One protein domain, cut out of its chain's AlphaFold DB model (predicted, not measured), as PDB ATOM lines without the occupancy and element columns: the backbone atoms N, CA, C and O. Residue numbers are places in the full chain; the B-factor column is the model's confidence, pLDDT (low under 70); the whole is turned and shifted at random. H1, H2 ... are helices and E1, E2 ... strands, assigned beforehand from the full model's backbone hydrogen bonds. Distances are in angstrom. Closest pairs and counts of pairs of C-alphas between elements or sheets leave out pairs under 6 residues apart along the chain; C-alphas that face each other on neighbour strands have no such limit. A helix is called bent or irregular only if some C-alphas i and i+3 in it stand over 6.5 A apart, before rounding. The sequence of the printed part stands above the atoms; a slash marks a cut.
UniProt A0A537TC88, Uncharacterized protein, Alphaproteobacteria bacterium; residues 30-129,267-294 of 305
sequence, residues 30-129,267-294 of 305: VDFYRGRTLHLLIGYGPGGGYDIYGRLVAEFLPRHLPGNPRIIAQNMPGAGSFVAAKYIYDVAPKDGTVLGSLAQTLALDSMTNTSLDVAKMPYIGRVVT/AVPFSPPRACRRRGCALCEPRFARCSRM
ATOM      1  N   VAL A  30      -8.627   1.565 -45.080       67.38
ATOM      2  CA  VAL A  30      -8.491   1.170 -46.494       67.38
ATOM      3  C   VAL A  30      -9.607   0.238 -46.954       67.38
ATOM      4  O   VAL A  30     -10.190   0.480 -48.009       67.38
ATOM      5  N   ASP A  31      -9.892  -0.817 -46.198       77.31
ATOM      6  CA  ASP A  31     -10.838  -1.860 -46.594       77.31
ATOM      7  C   ASP A  31     -12.276  -1.369 -46.472       77.31
ATOM      8  O   ASP A  31     -13.112  -1.705 -47.304       77.31
ATOM      9  N   PHE A  32     -12.538  -0.473 -45.516       83.31
ATOM     10  CA  PHE A  32     -13.864   0.107 -45.343       83.31
ATOM     11  C   PHE A  32     -14.336   0.884 -46.582       83.31
ATOM     12  O   PHE A  32     -15.478   0.724 -47.007       83.31
ATOM     13  N   TYR A  33     -13.488   1.743 -47.157       86.31
ATOM     14  CA  TYR A  33     -13.874   2.604 -48.283       86.31
ATOM     15  C   TYR A  33     -13.673   1.957 -49.655       86.31
ATOM     16  O   TYR A  33     -14.277   2.404 -50.631       86.31
ATOM     17  N   ARG A  34     -12.850   0.911 -49.767       88.12
ATOM     18  CA  ARG A  34     -12.588   0.239 -51.045       88.12
ATOM     19  C   ARG A  34     -13.896  -0.269 -51.665       88.12
ATOM     20  O   ARG A  34     -14.653  -0.999 -51.037       88.12
ATOM     21  N   GLY A  35     -14.168   0.133 -52.909       86.50
ATOM     22  CA  GLY A  35     -15.383  -0.263 -53.635       86.50
ATOM     23  C   GLY A  35     -16.683   0.381 -53.137       86.50
ATOM     24  O   GLY A  35     -17.741   0.121 -53.710       86.50
ATOM     25  N   ARG A  36     -16.638   1.245 -52.111       89.50
ATOM     26  CA  ARG A  36     -17.812   1.996 -51.656       89.50
ATOM     27  C   ARG A  36     -18.034   3.253 -52.488       89.50
ATOM     28  O   ARG A  36     -17.107   3.859 -53.027       89.50
ATOM     29  N   THR A  37     -19.296   3.661 -52.535       94.25
ATOM     30  CA  THR A  37     -19.714   4.970 -53.035       94.25
ATOM     31  C   THR A  37     -20.120   5.839 -51.852       94.25
ATOM     32  O   THR A  37     -20.879   5.400 -50.992       94.25
ATOM     33  N   LEU A  38     -19.601   7.062 -51.803       94.56
ATOM     34  CA  LEU A  38     -19.982   8.076 -50.827       94.56
ATOM     35  C   LEU A  38     -20.926   9.075 -51.496       94.56
ATOM     36  O   LEU A  38     -20.825   9.351 -52.692       94.56
ATOM     37  N   HIS A  39     -21.799   9.673 -50.700       95.69
ATOM     38  CA  HIS A  39     -22.737  10.699 -51.129       95.69
ATOM     39  C   HIS A  39     -22.363  12.029 -50.488       95.69
ATOM     40  O   HIS A  39     -22.267  12.127 -49.267       95.69
ATOM     41  N   LEU A  40     -22.168  13.062 -51.302       96.19
ATOM     42  CA  LEU A  40     -21.970  14.431 -50.843       96.19
ATOM     43  C   LEU A  40     -23.245  15.231 -51.096       96.19
ATOM     44  O   LEU A  40     -23.523  15.632 -52.226       96.19
ATOM     45  N   LEU A  41     -24.011  15.468 -50.035       96.38
ATOM     46  CA  LEU A  41     -25.259  16.219 -50.097       96.38
ATOM     47  C   LEU A  41     -24.981  17.717 -50.044       96.38
ATOM     48  O   LEU A  41     -24.394  18.215 -49.088       96.38
ATOM     49  N   ILE A  42     -25.428  18.451 -51.054       95.56
ATOM     50  CA  ILE A  42     -25.252  19.895 -51.182       95.56
ATOM     51  C   ILE A  42     -26.576  20.565 -50.831       95.56
ATOM     52  O   ILE A  42     -27.568  20.373 -51.527       95.56
ATOM     53  N   GLY A  43     -26.610  21.378 -49.776       93.19
ATOM     54  CA  GLY A  43     -27.853  21.967 -49.251       93.19
ATOM     55  C   GLY A  43     -28.489  23.085 -50.090       93.19
ATOM     56  O   GLY A  43     -29.384  23.781 -49.612       93.19
ATOM     57  N   TYR A  44     -28.018  23.284 -51.318       93.31
ATOM     58  CA  TYR A  44     -28.460  24.324 -52.242       93.31
ATOM     59  C   TYR A  44     -28.624  23.762 -53.653       93.31
ATOM     60  O   TYR A  44     -28.089  22.698 -53.976       93.31
ATOM     61  N   GLY A  45     -29.362  24.500 -54.483       93.19
ATOM     62  CA  GLY A  45     -29.579  24.172 -55.888       93.19
ATOM     63  C   GLY A  45     -28.285  24.143 -56.719       93.19
ATOM     64  O   GLY A  45     -27.255  24.687 -56.298       93.19
ATOM     65  N   PRO A  46     -28.330  23.499 -57.896       93.25
ATOM     66  CA  PRO A  46     -27.182  23.366 -58.788       93.25
ATOM     67  C   PRO A  46     -26.680  24.721 -59.322       93.25
ATOM     68  O   PRO A  46     -27.420  25.702 -59.409       93.25
ATOM     69  N   GLY A  47     -25.390  24.790 -59.661       89.06
ATOM     70  CA  GLY A  47     -24.744  25.980 -60.238       89.06
ATOM     71  C   GLY A  47     -24.394  27.092 -59.239       89.06
ATOM     72  O   GLY A  47     -23.731  28.061 -59.600       89.06
ATOM     73  N   GLY A  48     -24.813  26.967 -57.974       87.19
ATOM     74  CA  GLY A  48     -24.509  27.946 -56.933       87.19
ATOM     75  C   GLY A  48     -23.116  27.729 -56.347       87.19
ATOM     76  O   GLY A  48     -22.512  26.674 -56.531       87.19
ATOM     77  N   GLY A  49     -22.615  28.683 -55.554       86.38
ATOM     78  CA  GLY A  49     -21.286  28.558 -54.931       86.38
ATOM     79  C   GLY A  49     -21.091  27.236 -54.174       86.38
ATOM     80  O   GLY A  49     -20.109  26.536 -54.398       86.38
ATOM     81  N   TYR A  50     -22.065  26.834 -53.348       89.19
ATOM     82  CA  TYR A  50     -22.026  25.562 -52.608       89.19
ATOM     83  C   TYR A  50     -21.986  24.315 -53.503       89.19
ATOM     84  O   TYR A  50     -21.378  23.316 -53.108       89.19
ATOM     85  N   ASP A  51     -22.602  24.372 -54.686       91.81
ATOM     86  CA  ASP A  51     -22.575  23.290 -55.671       91.81
ATOM     87  C   ASP A  51     -21.211  23.201 -56.355       91.81
ATOM     88  O   ASP A  51     -20.615  22.125 -56.396       91.81
ATOM     89  N   ILE A  52     -20.656  24.343 -56.771       88.94
ATOM     90  CA  ILE A  52     -19.312  24.432 -57.357       88.94
ATOM     91  C   ILE A  52     -18.268  23.854 -56.390       88.94
ATOM     92  O   ILE A  52     -17.495  22.969 -56.763       88.94
ATOM     93  N   TYR A  53     -18.266  24.290 -55.124       86.44
ATOM     94  CA  TYR A  53     -17.304  23.784 -54.137       86.44
ATOM     95  C   TYR A  53     -17.552  22.315 -53.788       86.44
ATOM     96  O   TYR A  53     -16.598  21.561 -53.609       86.44
ATOM     97  N   GLY A  54     -18.817  21.893 -53.689       91.06
ATOM     98  CA  GLY A  54     -19.170  20.507 -53.399       91.06
ATOM     99  C   GLY A  54     -18.678  19.559 -54.490       91.06
ATOM    100  O   GLY A  54     -18.022  18.562 -54.199       91.06
ATOM    101  N   ARG A  55     -18.905  19.903 -55.758       92.94
ATOM    102  CA  ARG A  55     -18.431  19.106 -56.896       92.94
ATOM    103  C   ARG A  55     -16.909  19.055 -56.968       92.94
ATOM    104  O   ARG A  55     -16.363  17.987 -57.220       92.94
ATOM    105  N   LEU A  56     -16.225  20.154 -56.641       91.12
ATOM    106  CA  LEU A  56     -14.769  20.154 -56.516       91.12
ATOM    107  C   LEU A  56     -14.298  19.187 -55.417       91.12
ATOM    108  O   LEU A  56     -13.374  18.407 -55.620       91.12
ATOM    109  N   VAL A  57     -14.955  19.177 -54.256       91.81
ATOM    110  CA  VAL A  57     -14.637  18.208 -53.197       91.81
ATOM    111  C   VAL A  57     -14.880  16.777 -53.670       91.81
ATOM    112  O   VAL A  57     -14.020  15.931 -53.458       91.81
ATOM    113  N   ALA A  58     -16.011  16.503 -54.322       93.88
ATOM    114  CA  ALA A  58     -16.337  15.165 -54.811       93.88
ATOM    115  C   ALA A  58     -15.319  14.638 -55.840       93.88
ATOM    116  O   ALA A  58     -15.012  13.450 -55.829       93.88
ATOM    117  N   GLU A  59     -14.764  15.517 -56.674       94.19
ATOM    118  CA  GLU A  59     -13.743  15.177 -57.672       94.19
ATOM    119  C   GLU A  59     -12.371  14.878 -57.042       94.19
ATOM    120  O   GLU A  59     -11.686  13.928 -57.422       94.19
ATOM    121  N   PHE A  60     -11.944  15.681 -56.058       92.12
ATOM    122  CA  PHE A  60     -10.568  15.630 -55.549       92.12
ATOM    123  C   PHE A  60     -10.393  14.819 -54.259       92.12
ATOM    124  O   PHE A  60      -9.344  14.203 -54.063       92.12
ATOM    125  N   LEU A  61     -11.403  14.773 -53.385       90.44
ATOM    126  CA  LEU A  61     -11.336  14.040 -52.117       90.44
ATOM    127  C   LEU A  61     -11.068  12.526 -52.268       90.44
ATOM    128  O   LEU A  61     -10.329  12.016 -51.425       90.44
ATOM    129  N   PRO A  62     -11.550  11.804 -53.308       92.00
ATOM    130  CA  PRO A  62     -11.237  10.386 -53.497       92.00
ATOM    131  C   PRO A  62      -9.743  10.071 -53.422       92.00
ATOM    132  O   PRO A  62      -9.359   9.108 -52.773       92.00
ATOM    133  N   ARG A  63      -8.891  10.934 -53.998       92.12
ATOM    134  CA  ARG A  63      -7.425  10.759 -54.058       92.12
ATOM    135  C   ARG A  63      -6.749  10.816 -52.686       92.12
ATOM    136  O   ARG A  63      -5.587  10.446 -52.544       92.12
ATOM    137  N   HIS A  64      -7.460  11.333 -51.690       88.94
ATOM    138  CA  HIS A  64      -6.992  11.485 -50.317       88.94
ATOM    139  C   HIS A  64      -7.672  10.509 -49.355       88.94
ATOM    140  O   HIS A  64      -7.336  10.483 -48.169       88.94
ATOM    141  N   LEU A  65      -8.623   9.717 -49.848       86.69
ATOM    142  CA  LEU A  65      -9.304   8.702 -49.070       86.69
ATOM    143  C   LEU A  65      -8.686   7.329 -49.357       86.69
ATOM    144  O   LEU A  65      -8.521   6.949 -50.519       86.69
ATOM    145  N   PRO A  66      -8.366   6.548 -48.312       85.75
ATOM    146  CA  PRO A  66      -7.972   5.157 -48.476       85.75
ATOM    147  C   PRO A  66      -8.975   4.395 -49.352       85.75
ATOM    148  O   PRO A  66     -10.178   4.563 -49.192       85.75
ATOM    149  N   GLY A  67      -8.495   3.586 -50.297       87.12
ATOM    150  CA  GLY A  67      -9.366   2.832 -51.208       87.12
ATOM    151  C   GLY A  67      -9.967   3.632 -52.374       87.12
ATOM    152  O   GLY A  67     -10.655   3.024 -53.188       87.12
ATOM    153  N   ASN A  68      -9.682   4.938 -52.493       91.50
ATOM    154  CA  ASN A  68     -10.121   5.821 -53.585       91.50
ATOM    155  C   ASN A  68     -11.616   5.680 -53.944       91.50
ATOM    156  O   ASN A  68     -11.949   5.408 -55.102       91.50
ATOM    157  N   PRO A  69     -12.534   5.819 -52.974       93.62
ATOM    158  CA  PRO A  69     -13.943   5.597 -53.230       93.62
ATOM    159  C   PRO A  69     -14.530   6.673 -54.147       93.62
ATOM    160  O   PRO A  69     -14.107   7.831 -54.137       93.62
ATOM    161  N   ARG A  70     -15.574   6.314 -54.897       94.56
ATOM    162  CA  ARG A  70     -16.319   7.282 -55.709       94.56
ATOM    163  C   ARG A  70     -17.166   8.173 -54.803       94.56
ATOM    164  O   ARG A  70     -17.843   7.666 -53.914       94.56
ATOM    165  N   ILE A  71     -17.192   9.479 -55.064       95.62
ATOM    166  CA  ILE A  71     -18.077  10.420 -54.365       95.62
ATOM    167  C   ILE A  71     -19.092  10.983 -55.360       95.62
ATOM    168  O   ILE A  71     -18.720  11.523 -56.399       95.62
ATOM    169  N   ILE A  72     -20.379  10.864 -55.043       96.88
ATOM    170  CA  ILE A  72     -21.476  11.401 -55.852       96.88
ATOM    171  C   ILE A  72     -22.011  12.666 -55.185       96.88
ATOM    172  O   ILE A  72     -22.562  12.613 -54.086       96.88
ATOM    173  N   ALA A  73     -21.869  13.803 -55.863       96.75
ATOM    174  CA  ALA A  73     -22.462  15.071 -55.448       96.75
ATOM    175  C   ALA A  73     -23.962  15.110 -55.790       96.75
ATOM    176  O   ALA A  73     -24.340  14.888 -56.941       96.75
ATOM    177  N   GLN A  74     -24.807  15.403 -54.800       96.88
ATOM    178  CA  GLN A  74     -26.267  15.441 -54.938       96.88
ATOM    179  C   GLN A  74     -26.827  16.700 -54.277       96.88
ATOM    180  O   GLN A  74     -26.582  16.947 -53.099       96.88
ATOM    181  N   ASN A  75     -27.590  17.501 -55.017       97.00
ATOM    182  CA  ASN A  75     -28.245  18.689 -54.473       97.00
ATOM    183  C   ASN A  75     -29.512  18.292 -53.700       97.00
ATOM    184  O   ASN A  75     -30.349  17.547 -54.200       97.00
ATOM    185  N   MET A  76     -29.659  18.821 -52.490       95.75
ATOM    186  CA  MET A  76     -30.827  18.676 -51.622       95.75
ATOM    187  C   MET A  76     -31.197  20.065 -51.069       95.75
ATOM    188  O   MET A  76     -30.949  20.360 -49.894       95.75
ATOM    189  N   PRO A  77     -31.706  20.973 -51.926       93.50
ATOM    190  CA  PRO A  77     -32.056  22.327 -51.521       93.50
ATOM    191  C   PRO A  77     -33.253  22.347 -50.569       93.50
ATOM    192  O   PRO A  77     -34.120  21.478 -50.598       93.50
ATOM    193  N   GLY A  78     -33.325  23.396 -49.754       89.56
ATOM    194  CA  GLY A  78     -34.494  23.674 -48.925       89.56
ATOM    195  C   GLY A  78     -34.137  24.422 -47.650       89.56
ATOM    196  O   GLY A  78     -33.163  24.081 -46.976       89.56
ATOM    197  N   ALA A  79     -34.930  25.453 -47.336       87.56
ATOM    198  CA  ALA A  79     -34.820  26.250 -46.111       87.56
ATOM    199  C   ALA A  79     -33.369  26.665 -45.773       87.56
ATOM    200  O   ALA A  79     -32.912  26.478 -44.654       87.56
ATOM    201  N   GLY A  80     -32.612  27.162 -46.761       86.44
ATOM    202  CA  GLY A  80     -31.238  27.624 -46.531       86.44
ATOM    203  C   GLY A  80     -30.266  26.521 -46.096       86.44
ATOM    204  O   GLY A  80     -29.440  26.770 -45.230       86.44
ATOM    205  N   SER A  81     -30.353  25.324 -46.697       90.56
ATOM    206  CA  SER A  81     -29.595  24.104 -46.353       90.56
ATOM    207  C   SER A  81     -30.108  23.320 -45.142       90.56
ATOM    208  O   SER A  81     -29.562  22.249 -44.852       90.56
ATOM    209  N   PHE A  82     -31.151  23.789 -44.456       89.62
ATOM    210  CA  PHE A  82     -31.681  23.107 -43.278       89.62
ATOM    211  C   PHE A  82     -32.208  21.698 -43.593       89.62
ATOM    212  O   PHE A  82     -31.978  20.776 -42.816       89.62
ATOM    213  N   VAL A  83     -32.842  21.494 -44.756       91.88
ATOM    214  CA  VAL A  83     -33.365  20.174 -45.167       91.88
ATOM    215  C   VAL A  83     -32.245  19.135 -45.268       91.88
ATOM    216  O   VAL A  83     -32.326  18.079 -44.641       91.88
ATOM    217  N   ALA A  84     -31.161  19.458 -45.982       93.12
ATOM    218  CA  ALA A  84     -29.997  18.580 -46.093       93.12
ATOM    219  C   ALA A  84     -29.328  18.328 -44.735       93.12
ATOM    220  O   ALA A  84     -28.956  17.198 -44.423       93.12
ATOM    221  N   ALA A  85     -29.208  19.366 -43.903       91.81
ATOM    222  CA  ALA A  85     -28.627  19.242 -42.573       91.81
ATOM    223  C   ALA A  85     -29.439  18.297 -41.680       91.81
ATOM    224  O   ALA A  85     -28.874  17.405 -41.049       91.81
ATOM    225  N   LYS A  86     -30.766  18.454 -41.682       91.81
ATOM    226  CA  LYS A  86     -31.690  17.619 -40.918       91.81
ATOM    227  C   LYS A  86     -31.686  16.173 -41.404       91.81
ATOM    228  O   LYS A  86     -31.618  15.271 -40.579       91.81
ATOM    229  N   TYR A  87     -31.653  15.936 -42.716       94.44
ATOM    230  CA  TYR A  87     -31.496  14.582 -43.259       94.44
ATOM    231  C   TYR A  87     -30.185  13.933 -42.794       94.44
ATOM    232  O   TYR A  87     -30.195  12.802 -42.305       94.44
ATOM    233  N   ILE A  88     -29.059  14.654 -42.889       92.75
ATOM    234  CA  ILE A  88     -27.766  14.148 -42.409       92.75
ATOM    235  C   ILE A  88     -27.823  13.860 -40.914       92.75
ATOM    236  O   ILE A  88     -27.226  12.881 -40.474       92.75
ATOM    237  N   TYR A  89     -28.513  14.688 -40.130       90.75
ATOM    238  CA  TYR A  89     -28.606  14.571 -38.678       90.75
ATOM    239  C   TYR A  89     -29.533  13.437 -38.212       90.75
ATOM    240  O   TYR A  89     -29.122  12.660 -37.351       90.75
ATOM    241  N   ASP A  90     -30.701  13.260 -38.823       92.38
ATOM    242  CA  ASP A  90     -31.713  12.297 -38.366       92.38
ATOM    243  C   ASP A  90     -31.647  10.946 -39.089       92.38
ATOM    244  O   ASP A  90     -31.832   9.906 -38.465       92.38
ATOM    245  N   VAL A  91     -31.389  10.951 -40.401       94.88
ATOM    246  CA  VAL A  91     -31.674   9.798 -41.278       94.88
ATOM    247  C   VAL A  91     -30.410   9.163 -41.850       94.88
ATOM    248  O   VAL A  91     -30.318   7.940 -41.928       94.88
ATOM    249  N   ALA A  92     -29.435   9.970 -42.273       92.62
ATOM    250  CA  ALA A  92     -28.282   9.462 -43.009       92.62
ATOM    251  C   ALA A  92     -27.445   8.452 -42.191       92.62
ATOM    252  O   ALA A  92     -27.264   8.640 -40.978       92.62
ATOM    253  N   PRO A  93     -26.850   7.437 -42.852       89.69
ATOM    254  CA  PRO A  93     -25.902   6.527 -42.221       89.69
ATOM    255  C   PRO A  93     -24.778   7.263 -41.479       89.69
ATOM    256  O   PRO A  93     -24.146   8.186 -41.995       89.69
ATOM    257  N   LYS A  94     -24.499   6.829 -40.246       87.19
ATOM    258  CA  LYS A  94     -23.447   7.405 -39.382       87.19
ATOM    259  C   LYS A  94     -22.098   6.703 -39.536       87.19
ATOM    260  O   LYS A  94     -21.283   6.725 -38.614       87.19
ATOM    261  N   ASP A  95     -21.880   6.062 -40.677       85.81
ATOM    262  CA  ASP A  95     -20.727   5.209 -40.957       85.81
ATOM    263  C   ASP A  95     -19.640   5.892 -41.801       85.81
ATOM    264  O   ASP A  95     -18.566   5.328 -41.959       85.81
ATOM    265  N   GLY A  96     -19.894   7.098 -42.315       85.00
ATOM    266  CA  GLY A  96     -18.942   7.862 -43.131       85.00
ATOM    267  C   GLY A  96     -19.178   7.729 -44.628       85.00
ATOM    268  O   GLY A  96     -18.353   8.157 -45.426       85.00
ATOM    269  N   THR A  97     -20.310   7.164 -45.039       90.56
ATOM    270  CA  THR A  97     -20.704   7.131 -46.454       90.56
ATOM    271  C   THR A  97     -21.437   8.395 -46.906       90.56
ATOM    272  O   THR A  97     -21.560   8.624 -48.106       90.56
ATOM    273  N   VAL A  98     -21.877   9.251 -45.976       94.12
ATOM    274  CA  VAL A  98     -22.578  10.507 -46.280       94.12
ATOM    275  C   VAL A  98     -21.813  11.714 -45.735       94.12
ATOM    276  O   VAL A  98     -21.429  11.768 -44.565       94.12
ATOM    277  N   LEU A  99     -21.618  12.692 -46.613       92.56
ATOM    278  CA  LEU A  99     -20.957  13.976 -46.405       92.56
ATOM    279  C   LEU A  99     -21.958  15.106 -46.678       92.56
ATOM    280  O   LEU A  99     -22.849  14.956 -47.511       92.56
ATOM    281  N   GLY A 100     -21.783  16.263 -46.039       91.25
ATOM    282  CA  GLY A 100     -22.574  17.465 -46.336       91.25
ATOM    283  C   GLY A 100     -21.734  18.614 -46.890       91.25
ATOM    284  O   GLY A 100     -20.672  18.888 -46.371       91.25
ATOM    285  N   SER A 101     -22.206  19.344 -47.894       90.88
ATOM    286  CA  SER A 101     -21.768  20.708 -48.216       90.88
ATOM    287  C   SER A 101     -22.909  21.632 -47.814       90.88
ATOM    288  O   SER A 101     -23.895  21.781 -48.543       90.88
ATOM    289  N   LEU A 102     -22.829  22.161 -46.593       88.56
ATOM    290  CA  LEU A 102     -23.965  22.806 -45.942       88.56
ATOM    291  C   LEU A 102     -23.742  24.296 -45.687       88.56
ATOM    292  O   LEU A 102     -22.604  24.778 -45.630       88.56
ATOM    293  N   ALA A 103     -24.851  25.015 -45.495       86.62
ATOM    294  CA  ALA A 103     -24.822  26.437 -45.192       86.62
ATOM    295  C   ALA A 103     -23.988  26.738 -43.947       86.62
ATOM    296  O   ALA A 103     -24.038  26.056 -42.925       86.62
ATOM    297  N   GLN A 104     -23.241  27.828 -44.041       79.44
ATOM    298  CA  GLN A 104     -22.354  28.298 -42.983       79.44
ATOM    299  C   GLN A 104     -23.125  28.880 -41.780       79.44
ATOM    300  O   GLN A 104     -22.604  28.979 -40.672       79.44
ATOM    301  N   THR A 105     -24.395  29.222 -41.993       82.06
ATOM    302  CA  THR A 105     -25.305  29.790 -40.999       82.06
ATOM    303  C   THR A 105     -26.018  28.745 -40.143       82.06
ATOM    304  O   THR A 105     -26.610  29.123 -39.139       82.06
ATOM    305  N   LEU A 106     -25.895  27.443 -40.435       83.56
ATOM    306  CA  LEU A 106     -26.575  26.395 -39.656       83.56
ATOM    307  C   LEU A 106     -26.201  26.393 -38.169       83.56
ATOM    308  O   LEU A 106     -27.009  26.006 -37.330       83.56
ATOM    309  N   ALA A 107     -24.989  26.842 -37.828       80.12
ATOM    310  CA  ALA A 107     -24.599  27.017 -36.434       80.12
ATOM    311  C   ALA A 107     -25.433  28.094 -35.730       80.12
ATOM    312  O   ALA A 107     -25.832  27.895 -34.589       80.12
ATOM    313  N   LEU A 108     -25.760  29.189 -36.417       77.00
ATOM    314  CA  LEU A 108     -26.677  30.194 -35.886       77.00
ATOM    315  C   LEU A 108     -28.104  29.644 -35.817       77.00
ATOM    316  O   LEU A 108     -28.771  29.804 -34.797       77.00
ATOM    317  N   ASP A 109     -28.541  28.937 -36.860       77.31
ATOM    318  CA  ASP A 109     -29.878  28.348 -36.891       77.31
ATOM    319  C   ASP A 109     -30.082  27.390 -35.713       77.31
ATOM    320  O   ASP A 109     -31.093  27.501 -35.028       77.31
ATOM    321  N   SER A 110     -29.093  26.550 -35.384       76.75
ATOM    322  CA  SER A 110     -29.149  25.628 -34.233       76.75
ATOM    323  C   SER A 110     -29.276  26.303 -32.863       76.75
ATOM    324  O   SER A 110     -29.766  25.684 -31.922       76.75
ATOM    325  N   MET A 111     -28.877  27.573 -32.730       75.69
ATOM    326  CA  MET A 111     -29.050  28.321 -31.477       75.69
ATOM    327  C   MET A 111     -30.502  28.750 -31.261       75.69
ATOM    328  O   MET A 111     -30.932  28.935 -30.128       75.69
ATOM    329  N   THR A 112     -31.246  28.931 -32.352       73.81
ATOM    330  CA  THR A 112     -32.649  29.379 -32.325       73.81
ATOM    331  C   THR A 112     -33.638  28.249 -32.599       73.81
ATOM    332  O   THR A 112     -34.793  28.324 -32.189       73.81
ATOM    333  N   ASN A 113     -33.191  27.188 -33.268       71.19
ATOM    334  CA  ASN A 113     -33.982  26.037 -33.665       71.19
ATOM    335  C   ASN A 113     -33.402  24.770 -33.030       71.19
ATOM    336  O   ASN A 113     -32.411  24.211 -33.497       71.19
ATOM    337  N   THR A 114     -34.071  24.282 -31.987       71.12
ATOM    338  CA  THR A 114     -33.633  23.132 -31.181       71.12
ATOM    339  C   THR A 114     -33.709  21.787 -31.907       71.12
ATOM    340  O   THR A 114     -33.198  20.789 -31.403       71.12
ATOM    341  N   SER A 115     -34.327  21.729 -33.092       84.00
ATOM    342  CA  SER A 115     -34.494  20.477 -33.843       84.00
ATOM    343  C   SER A 115     -33.243  20.019 -34.604       84.00
ATOM    344  O   SER A 115     -33.240  18.914 -35.148       84.00
ATOM    345  N   LEU A 116     -32.189  20.842 -34.643       84.50
ATOM    346  CA  LEU A 116     -30.895  20.510 -35.230       84.50
ATOM    347  C   LEU A 116     -29.775  20.996 -34.311       84.50
ATOM    348  O   LEU A 116     -29.578  22.195 -34.152       84.50
ATOM    349  N   ASP A 117     -28.996  20.067 -33.766       84.81
ATOM    350  CA  ASP A 117     -27.817  20.374 -32.957       84.81
ATOM    351  C   ASP A 117     -26.554  20.107 -33.780       84.81
ATOM    352  O   ASP A 117     -26.057  18.978 -33.865       84.81
ATOM    353  N   VAL A 118     -26.029  21.158 -34.418       82.62
ATOM    354  CA  VAL A 118     -24.835  21.025 -35.263       82.62
ATOM    355  C   VAL A 118     -23.584  20.677 -34.458       82.62
ATOM    356  O   VAL A 118     -22.630  20.168 -35.039       82.62
ATOM    357  N   ALA A 119     -23.562  20.905 -33.139       82.19
ATOM    358  CA  ALA A 119     -22.416  20.542 -32.305       82.19
ATOM    359  C   ALA A 119     -22.275  19.018 -32.168       82.19
ATOM    360  O   ALA A 119     -21.172  18.505 -31.981       82.19
ATOM    361  N   LYS A 120     -23.378  18.278 -32.331       84.00
ATOM    362  CA  LYS A 120     -23.380  16.812 -32.428       84.00
ATOM    363  C   LYS A 120     -23.015  16.300 -33.820       84.00
ATOM    364  O   LYS A 120     -22.817  15.095 -33.987       84.00
ATOM    365  N   MET A 121     -22.917  17.179 -34.819       83.69
ATOM    366  CA  MET A 121     -22.474  16.811 -36.157       83.69
ATOM    367  C   MET A 121     -20.939  16.875 -36.231       83.69
ATOM    368  O   MET A 121     -20.349  17.942 -36.065       83.69
ATOM    369  N   PRO A 122     -20.260  15.750 -36.492       81.44
ATOM    370  CA  PRO A 122     -18.806  15.732 -36.619       81.44
ATOM    371  C   PRO A 122     -18.334  16.566 -37.816       81.44
ATOM    372  O   PRO A 122     -18.831  16.393 -38.920       81.44
ATOM    373  N   TYR A 123     -17.370  17.460 -37.594       81.44
ATOM    374  CA  TYR A 123     -16.850  18.413 -38.579       81.44
ATOM    375  C   TYR A 123     -15.519  17.927 -39.173       81.44
ATOM    376  O   TYR A 123     -14.556  17.758 -38.426       81.44
ATOM    377  N   ILE A 124     -15.430  17.740 -40.499       78.75
ATOM    378  CA  ILE A 124     -14.144  17.426 -41.159       78.75
ATOM    379  C   ILE A 124     -13.315  18.693 -41.321       78.75
ATOM    380  O   ILE A 124     -12.126  18.729 -41.006       78.75
ATOM    381  N   GLY A 125     -13.921  19.735 -41.887       79.12
ATOM    382  CA  GLY A 125     -13.144  20.869 -42.341       79.12
ATOM    383  C   GLY A 125     -13.917  21.899 -43.140       79.12
ATOM    384  O   GLY A 125     -15.134  21.826 -43.335       79.12
ATOM    385  N   ARG A 126     -13.142  22.885 -43.590       78.69
ATOM    386  CA  ARG A 126     -13.588  24.036 -44.362       78.69
ATOM    387  C   ARG A 126     -13.012  23.961 -45.762       78.69
ATOM    388  O   ARG A 126     -11.794  23.948 -45.917       78.69
ATOM    389  N   VAL A 127     -13.890  23.971 -46.758       75.31
ATOM    390  CA  VAL A 127     -13.497  23.880 -48.172       75.31
ATOM    391  C   VAL A 127     -13.023  25.236 -48.696       75.31
ATOM    392  O   VAL A 127     -12.010  25.320 -49.379       75.31
ATOM    393  N   VAL A 128     -13.721  26.315 -48.327       76.25
ATOM    394  CA  VAL A 128     -13.437  27.671 -48.813       76.25
ATOM    395  C   VAL A 128     -13.473  28.703 -47.688       76.25
ATOM    396  O   VAL A 128     -14.146  28.534 -46.668       76.25
ATOM    397  N   THR A 129     -12.718  29.793 -47.841       75.56
ATOM    398  CA  THR A 129     -13.009  31.036 -47.110       75.56
ATOM    399  C   THR A 129     -13.964  31.822 -47.983       75.56
ATOM    400  O   THR A 129     -13.593  32.170 -49.102       75.56
ATOM    401  N   ALA A 267     -19.072  24.252 -43.818       41.16
ATOM    402  CA  ALA A 267     -18.728  23.061 -43.060       41.16
ATOM    403  C   ALA A 267     -19.048  21.801 -43.854       41.16
ATOM    404  O   ALA A 267     -20.127  21.710 -44.440       41.16
ATOM    405  N   VAL A 268     -18.137  20.824 -43.807       45.75
ATOM    406  CA  VAL A 268     -18.443  19.454 -44.219       45.75
ATOM    407  C   VAL A 268     -18.656  18.587 -42.988       45.75
ATOM    408  O   VAL A 268     -17.665  18.177 -42.373       45.75
ATOM    409  N   PRO A 269     -19.911  18.332 -42.574       40.44
ATOM    410  CA  PRO A 269     -20.164  17.340 -41.553       40.44
ATOM    411  C   PRO A 269     -20.023  15.920 -42.113       40.44
ATOM    412  O   PRO A 269     -20.435  15.638 -43.240       40.44
ATOM    413  N   PHE A 270     -19.431  15.036 -41.313       40.53
ATOM    414  CA  PHE A 270     -19.106  13.651 -41.654       40.53
ATOM    415  C   PHE A 270     -18.945  12.805 -40.413       40.53
ATOM    416  O   PHE A 270     -18.099  13.106 -39.574       40.53
ATOM    417  N   SER A 271     -19.680  11.706 -40.314       37.22
ATOM    418  CA  SER A 271     -19.468  10.744 -39.236       37.22
ATOM    419  C   SER A 271     -18.393   9.743 -39.643       37.22
ATOM    420  O   SER A 271     -18.715   8.854 -40.415       37.22
ATOM    421  N   PRO A 272     -17.137   9.827 -39.162       40.06
ATOM    422  CA  PRO A 272     -16.159   8.797 -39.483       40.06
ATOM    423  C   PRO A 272     -16.621   7.429 -38.945       40.06
ATOM    424  O   PRO A 272     -17.241   7.374 -37.871       40.06
ATOM    425  N   PRO A 273     -16.249   6.317 -39.610       37.41
ATOM    426  CA  PRO A 273     -16.393   4.979 -39.052       37.41
ATOM    427  C   PRO A 273     -15.788   4.939 -37.645       37.41
ATOM    428  O   PRO A 273     -14.826   5.662 -37.359       37.41
ATOM    429  N   ARG A 274     -16.293   4.070 -36.755       41.94
ATOM    430  CA  ARG A 274     -15.789   3.953 -35.367       41.94
ATOM    431  C   ARG A 274     -14.254   3.804 -35.299       41.94
ATOM    432  O   ARG A 274     -13.649   4.301 -34.353       41.94
ATOM    433  N   ALA A 275     -13.636   3.224 -36.332       39.19
ATOM    434  CA  ALA A 275     -12.189   3.081 -36.496       39.19
ATOM    435  C   ALA A 275     -11.406   4.409 -36.667       39.19
ATOM    436  O   ALA A 275     -10.275   4.500 -36.196       39.19
ATOM    437  N   CYS A 276     -11.987   5.465 -37.260       37.72
ATOM    438  CA  CYS A 276     -11.307   6.757 -37.495       37.72
ATOM    439  C   CYS A 276     -11.451   7.773 -36.343       37.72
ATOM    440  O   CYS A 276     -10.974   8.897 -36.467       37.72
ATOM    441  N   ARG A 277     -12.057   7.406 -35.199       43.06
ATOM    442  CA  ARG A 277     -12.126   8.287 -34.006       43.06
ATOM    443  C   ARG A 277     -10.800   8.411 -33.242       43.06
ATOM    444  O   ARG A 277     -10.700   9.237 -32.337       43.06
ATOM    445  N   ARG A 278      -9.780   7.610 -33.574       33.25
ATOM    446  CA  ARG A 278      -8.429   7.734 -33.001       33.25
ATOM    447  C   ARG A 278      -7.613   8.773 -33.781       33.25
ATOM    448  O   ARG A 278      -7.619   8.776 -35.010       33.25
ATOM    449  N   ARG A 279      -6.910   9.658 -33.058       31.55
ATOM    450  CA  ARG A 279      -5.992  10.666 -33.629       31.55
ATOM    451  C   ARG A 279      -4.979   9.946 -34.531       31.55
ATOM    452  O   ARG A 279      -4.230   9.114 -34.032       31.55
ATOM    453  N   GLY A 280      -5.006  10.228 -35.835       34.38
ATOM    454  CA  GLY A 280      -4.145   9.570 -36.830       34.38
ATOM    455  C   GLY A 280      -4.810   9.257 -38.177       34.38
ATOM    456  O   GLY A 280      -4.116   8.924 -39.128       34.38
ATOM    457  N   CYS A 281      -6.137   9.389 -38.300       34.06
ATOM    458  CA  CYS A 281      -6.823   9.323 -39.598       34.06
ATOM    459  C   CYS A 281      -6.469  10.589 -40.415       34.06
ATOM    460  O   CYS A 281      -6.578  11.695 -39.885       34.06
ATOM    461  N   ALA A 282      -6.058  10.452 -41.685       36.62
ATOM    462  CA  ALA A 282      -5.632  11.567 -42.558       36.62
ATOM    463  C   ALA A 282      -6.680  12.702 -42.678       36.62
ATOM    464  O   ALA A 282      -6.345  13.861 -42.913       36.62
ATOM    465  N   LEU A 283      -7.956  12.379 -42.433       37.66
ATOM    466  CA  LEU A 283      -9.091  13.310 -42.352       37.66
ATOM    467  C   LEU A 283      -9.072  14.228 -41.113       37.66
ATOM    468  O   LEU A 283      -9.667  15.299 -41.139       37.66
ATOM    469  N   CYS A 284      -8.393  13.827 -40.034       34.84
ATOM    470  CA  CYS A 284      -8.181  14.628 -38.823       34.84
ATOM    471  C   CYS A 284      -6.845  15.387 -38.850       34.84
ATOM    472  O   CYS A 284      -6.481  16.040 -37.869       34.84
ATOM    473  N   GLU A 285      -6.080  15.273 -39.935       28.78
ATOM    474  CA  GLU A 285      -4.764  15.877 -40.039       28.78
ATOM    475  C   GLU A 285      -4.899  17.377 -40.382       28.78
ATOM    476  O   GLU A 285      -5.596  17.739 -41.335       28.78
ATOM    477  N   PRO A 286      -4.207  18.293 -39.673       31.92
ATOM    478  CA  PRO A 286      -4.277  19.740 -39.922       31.92
ATOM    479  C   PRO A 286      -3.828  20.176 -41.334       31.92
ATOM    480  O   PRO A 286      -3.849  21.365 -41.661       31.92
ATOM    481  N   ARG A 287      -3.414  19.232 -42.188       28.31
ATOM    482  CA  ARG A 287      -3.049  19.444 -43.592       28.31
ATOM    483  C   ARG A 287      -4.251  19.827 -44.463       28.31
ATOM    484  O   ARG A 287      -4.073  20.677 -45.330       28.31
ATOM    485  N   PHE A 288      -5.469  19.350 -44.179       32.22
ATOM    486  CA  PHE A 288      -6.669  19.756 -44.938       32.22
ATOM    487  C   PHE A 288      -6.996  21.252 -44.755       32.22
ATOM    488  O   PHE A 288      -7.330  21.953 -45.707       32.22
ATOM    489  N   ALA A 289      -6.770  21.798 -43.551       30.72
ATOM    490  CA  ALA A 289      -6.878  23.238 -43.284       30.72
ATOM    491  C   ALA A 289      -5.789  24.073 -43.998       30.72
ATOM    492  O   ALA A 289      -5.942  25.285 -44.193       30.72
ATOM    493  N   ARG A 290      -4.692  23.427 -44.418       24.09
ATOM    494  CA  ARG A 290      -3.540  24.050 -45.078       24.09
ATOM    495  C   ARG A 290      -3.752  24.260 -46.587       24.09
ATOM    496  O   ARG A 290      -3.031  25.075 -47.157       24.09
ATOM    497  N   CYS A 291      -4.789  23.673 -47.204       26.02
ATOM    498  CA  CYS A 291      -5.196  23.999 -48.584       26.02
ATOM    499  C   CYS A 291      -5.591  25.475 -48.763       26.02
ATOM    500  O   CYS A 291      -5.435  26.021 -49.847       26.02
ATOM    501  N   SER A 292      -5.975  26.175 -47.688       28.69
ATOM    502  CA  SER A 292      -6.169  27.636 -47.720       28.69
ATOM    503  C   SER A 292      -4.865  28.451 -47.845       28.69
ATOM    504  O   SER A 292      -4.921  29.656 -48.080       28.69
ATOM    505  N   ARG A 293      -3.691  27.815 -47.686       24.83
ATOM    506  CA  ARG A 293      -2.356  28.415 -47.874       24.83
ATOM    507  C   ARG A 293      -1.618  27.911 -49.112       24.83
ATOM    508  O   ARG A 293      -0.584  28.489 -49.445       24.83
ATOM    509  N   MET A 294      -2.113  26.884 -49.804       23.41
ATOM    510  CA  MET A 294      -1.595  26.578 -51.135       23.41
ATOM    511  C   MET A 294      -2.069  27.691 -52.062       23.41
ATOM    512  O   MET A 294      -3.260  27.828 -52.330       23.41
TER     513      MET A 294
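What this domain is: This is residues 30 to 129 and 267 to 294 of the 305 residues of an uncharacterized protein of Alphaproteobacteria bacterium (UniProt A0A537TC88). A small sheet of three parallel strands, E2, E1 and E3, forms the core, with the long helix H2 over one face and H3 over the other. Past the sheet's E3 edge lie H4, the short strand E4 and the short helix H5, while the last helix, H6, lies farther out on H2's side of the sheet, apart from H2 and with its Ala 289 near Gly 125 of E4. The printed part has 128 residues, with six named helices and four named strands in the order H1 E1 H2 E2 H3 E3 H4 E4 H5 H6; the class is mixed, helices and strands. It is compact, with a radius of gyration of the C-alphas of 14.0 A and spans of 38 by 30 by 29 A.

How they stand to each other: H1, residues 30 to 33, is not on the sheet. E1, residues 37 to 42, is the sheet's inner strand. H2, residues 49 to 64, has a kink of 29 degrees near residue 58 and is only just irregular, C-alphas 59 and 62 being 6.8 A apart. E2, residues 70 to 75, is parallel to E1 at 26 degrees, with N 40 and O 72 2.8 A apart, within hydrogen-bond range. H2 is on the sheet at a height of 8.5 A, over E2 and E1; the closest C-alphas of H2 and E2 are those of Ala 58 and Ile 71, 5.1 A apart. E1, H2 and E2 form a strand-helix-strand unit, two parallel neighbour strands joined through a helix, with a right-handed crossover. H3, residues 79 to 90, is irregular, C-alphas 80 and 83 being 7.9 A apart. E3, residues 98 to 101, is parallel to E1 at 29 degrees, with N 101 and O 41 2.7 A apart, within hydrogen-bond range. H3 is on the opposite face from H2 at a height of 9.3 A, over E1 and E3; its closest C-alpha pair with E3 is Ile 88 and Gly 100, 7.3 A. E2, H3 and E3 form a split unit, with E1 between its strands, and its crossover is right-handed. H4, residues 106 to 112, only just touches H3, with 3 pairs of C-alphas within 8 A, the closest Phe 82 and Leu 106 at 7.1 A; they are about perpendicular at 88 degrees. E4, residues 123 to 125, pairs with no named strand, but is antiparallel to residues 268 to 269. H5, residues 274 to 277, is apart from H6, residues 288 to 292. O i to N i+4 pairs within range number 9 of 12 in H2, 6 of 8 in H3, 1 of 3 in H4 and 0 of 1 in H6; O i to N i+3 pairs number 3 of 4 in H4 and 1 of 2 in H6, while H1 and H5 are too short for an i+4 pair.

Where its parts are: H1 begins at C-alpha 30, (-8.491, 1.170, -46.494). H2 measures 22.7 A, E2 16.5 A, H3 16.3 A and E1 16.0 A from first to last C-alpha. H6 ends at C-alpha 292, (-6.169, 27.636, -47.720).

The domain as a whole: The two C-alphas farthest apart, of Asp 31 and Thr 112, are 40.7 A apart. Residues 130 to 266 are not printed, and C-alphas 129 and 267 are 10.6 A apart across this cut. Of the links printed whole, none is long. Confidence is low, under 70, at residue 30 and residues 267 to 294; the mean pLDDT of the printed part is 76.1.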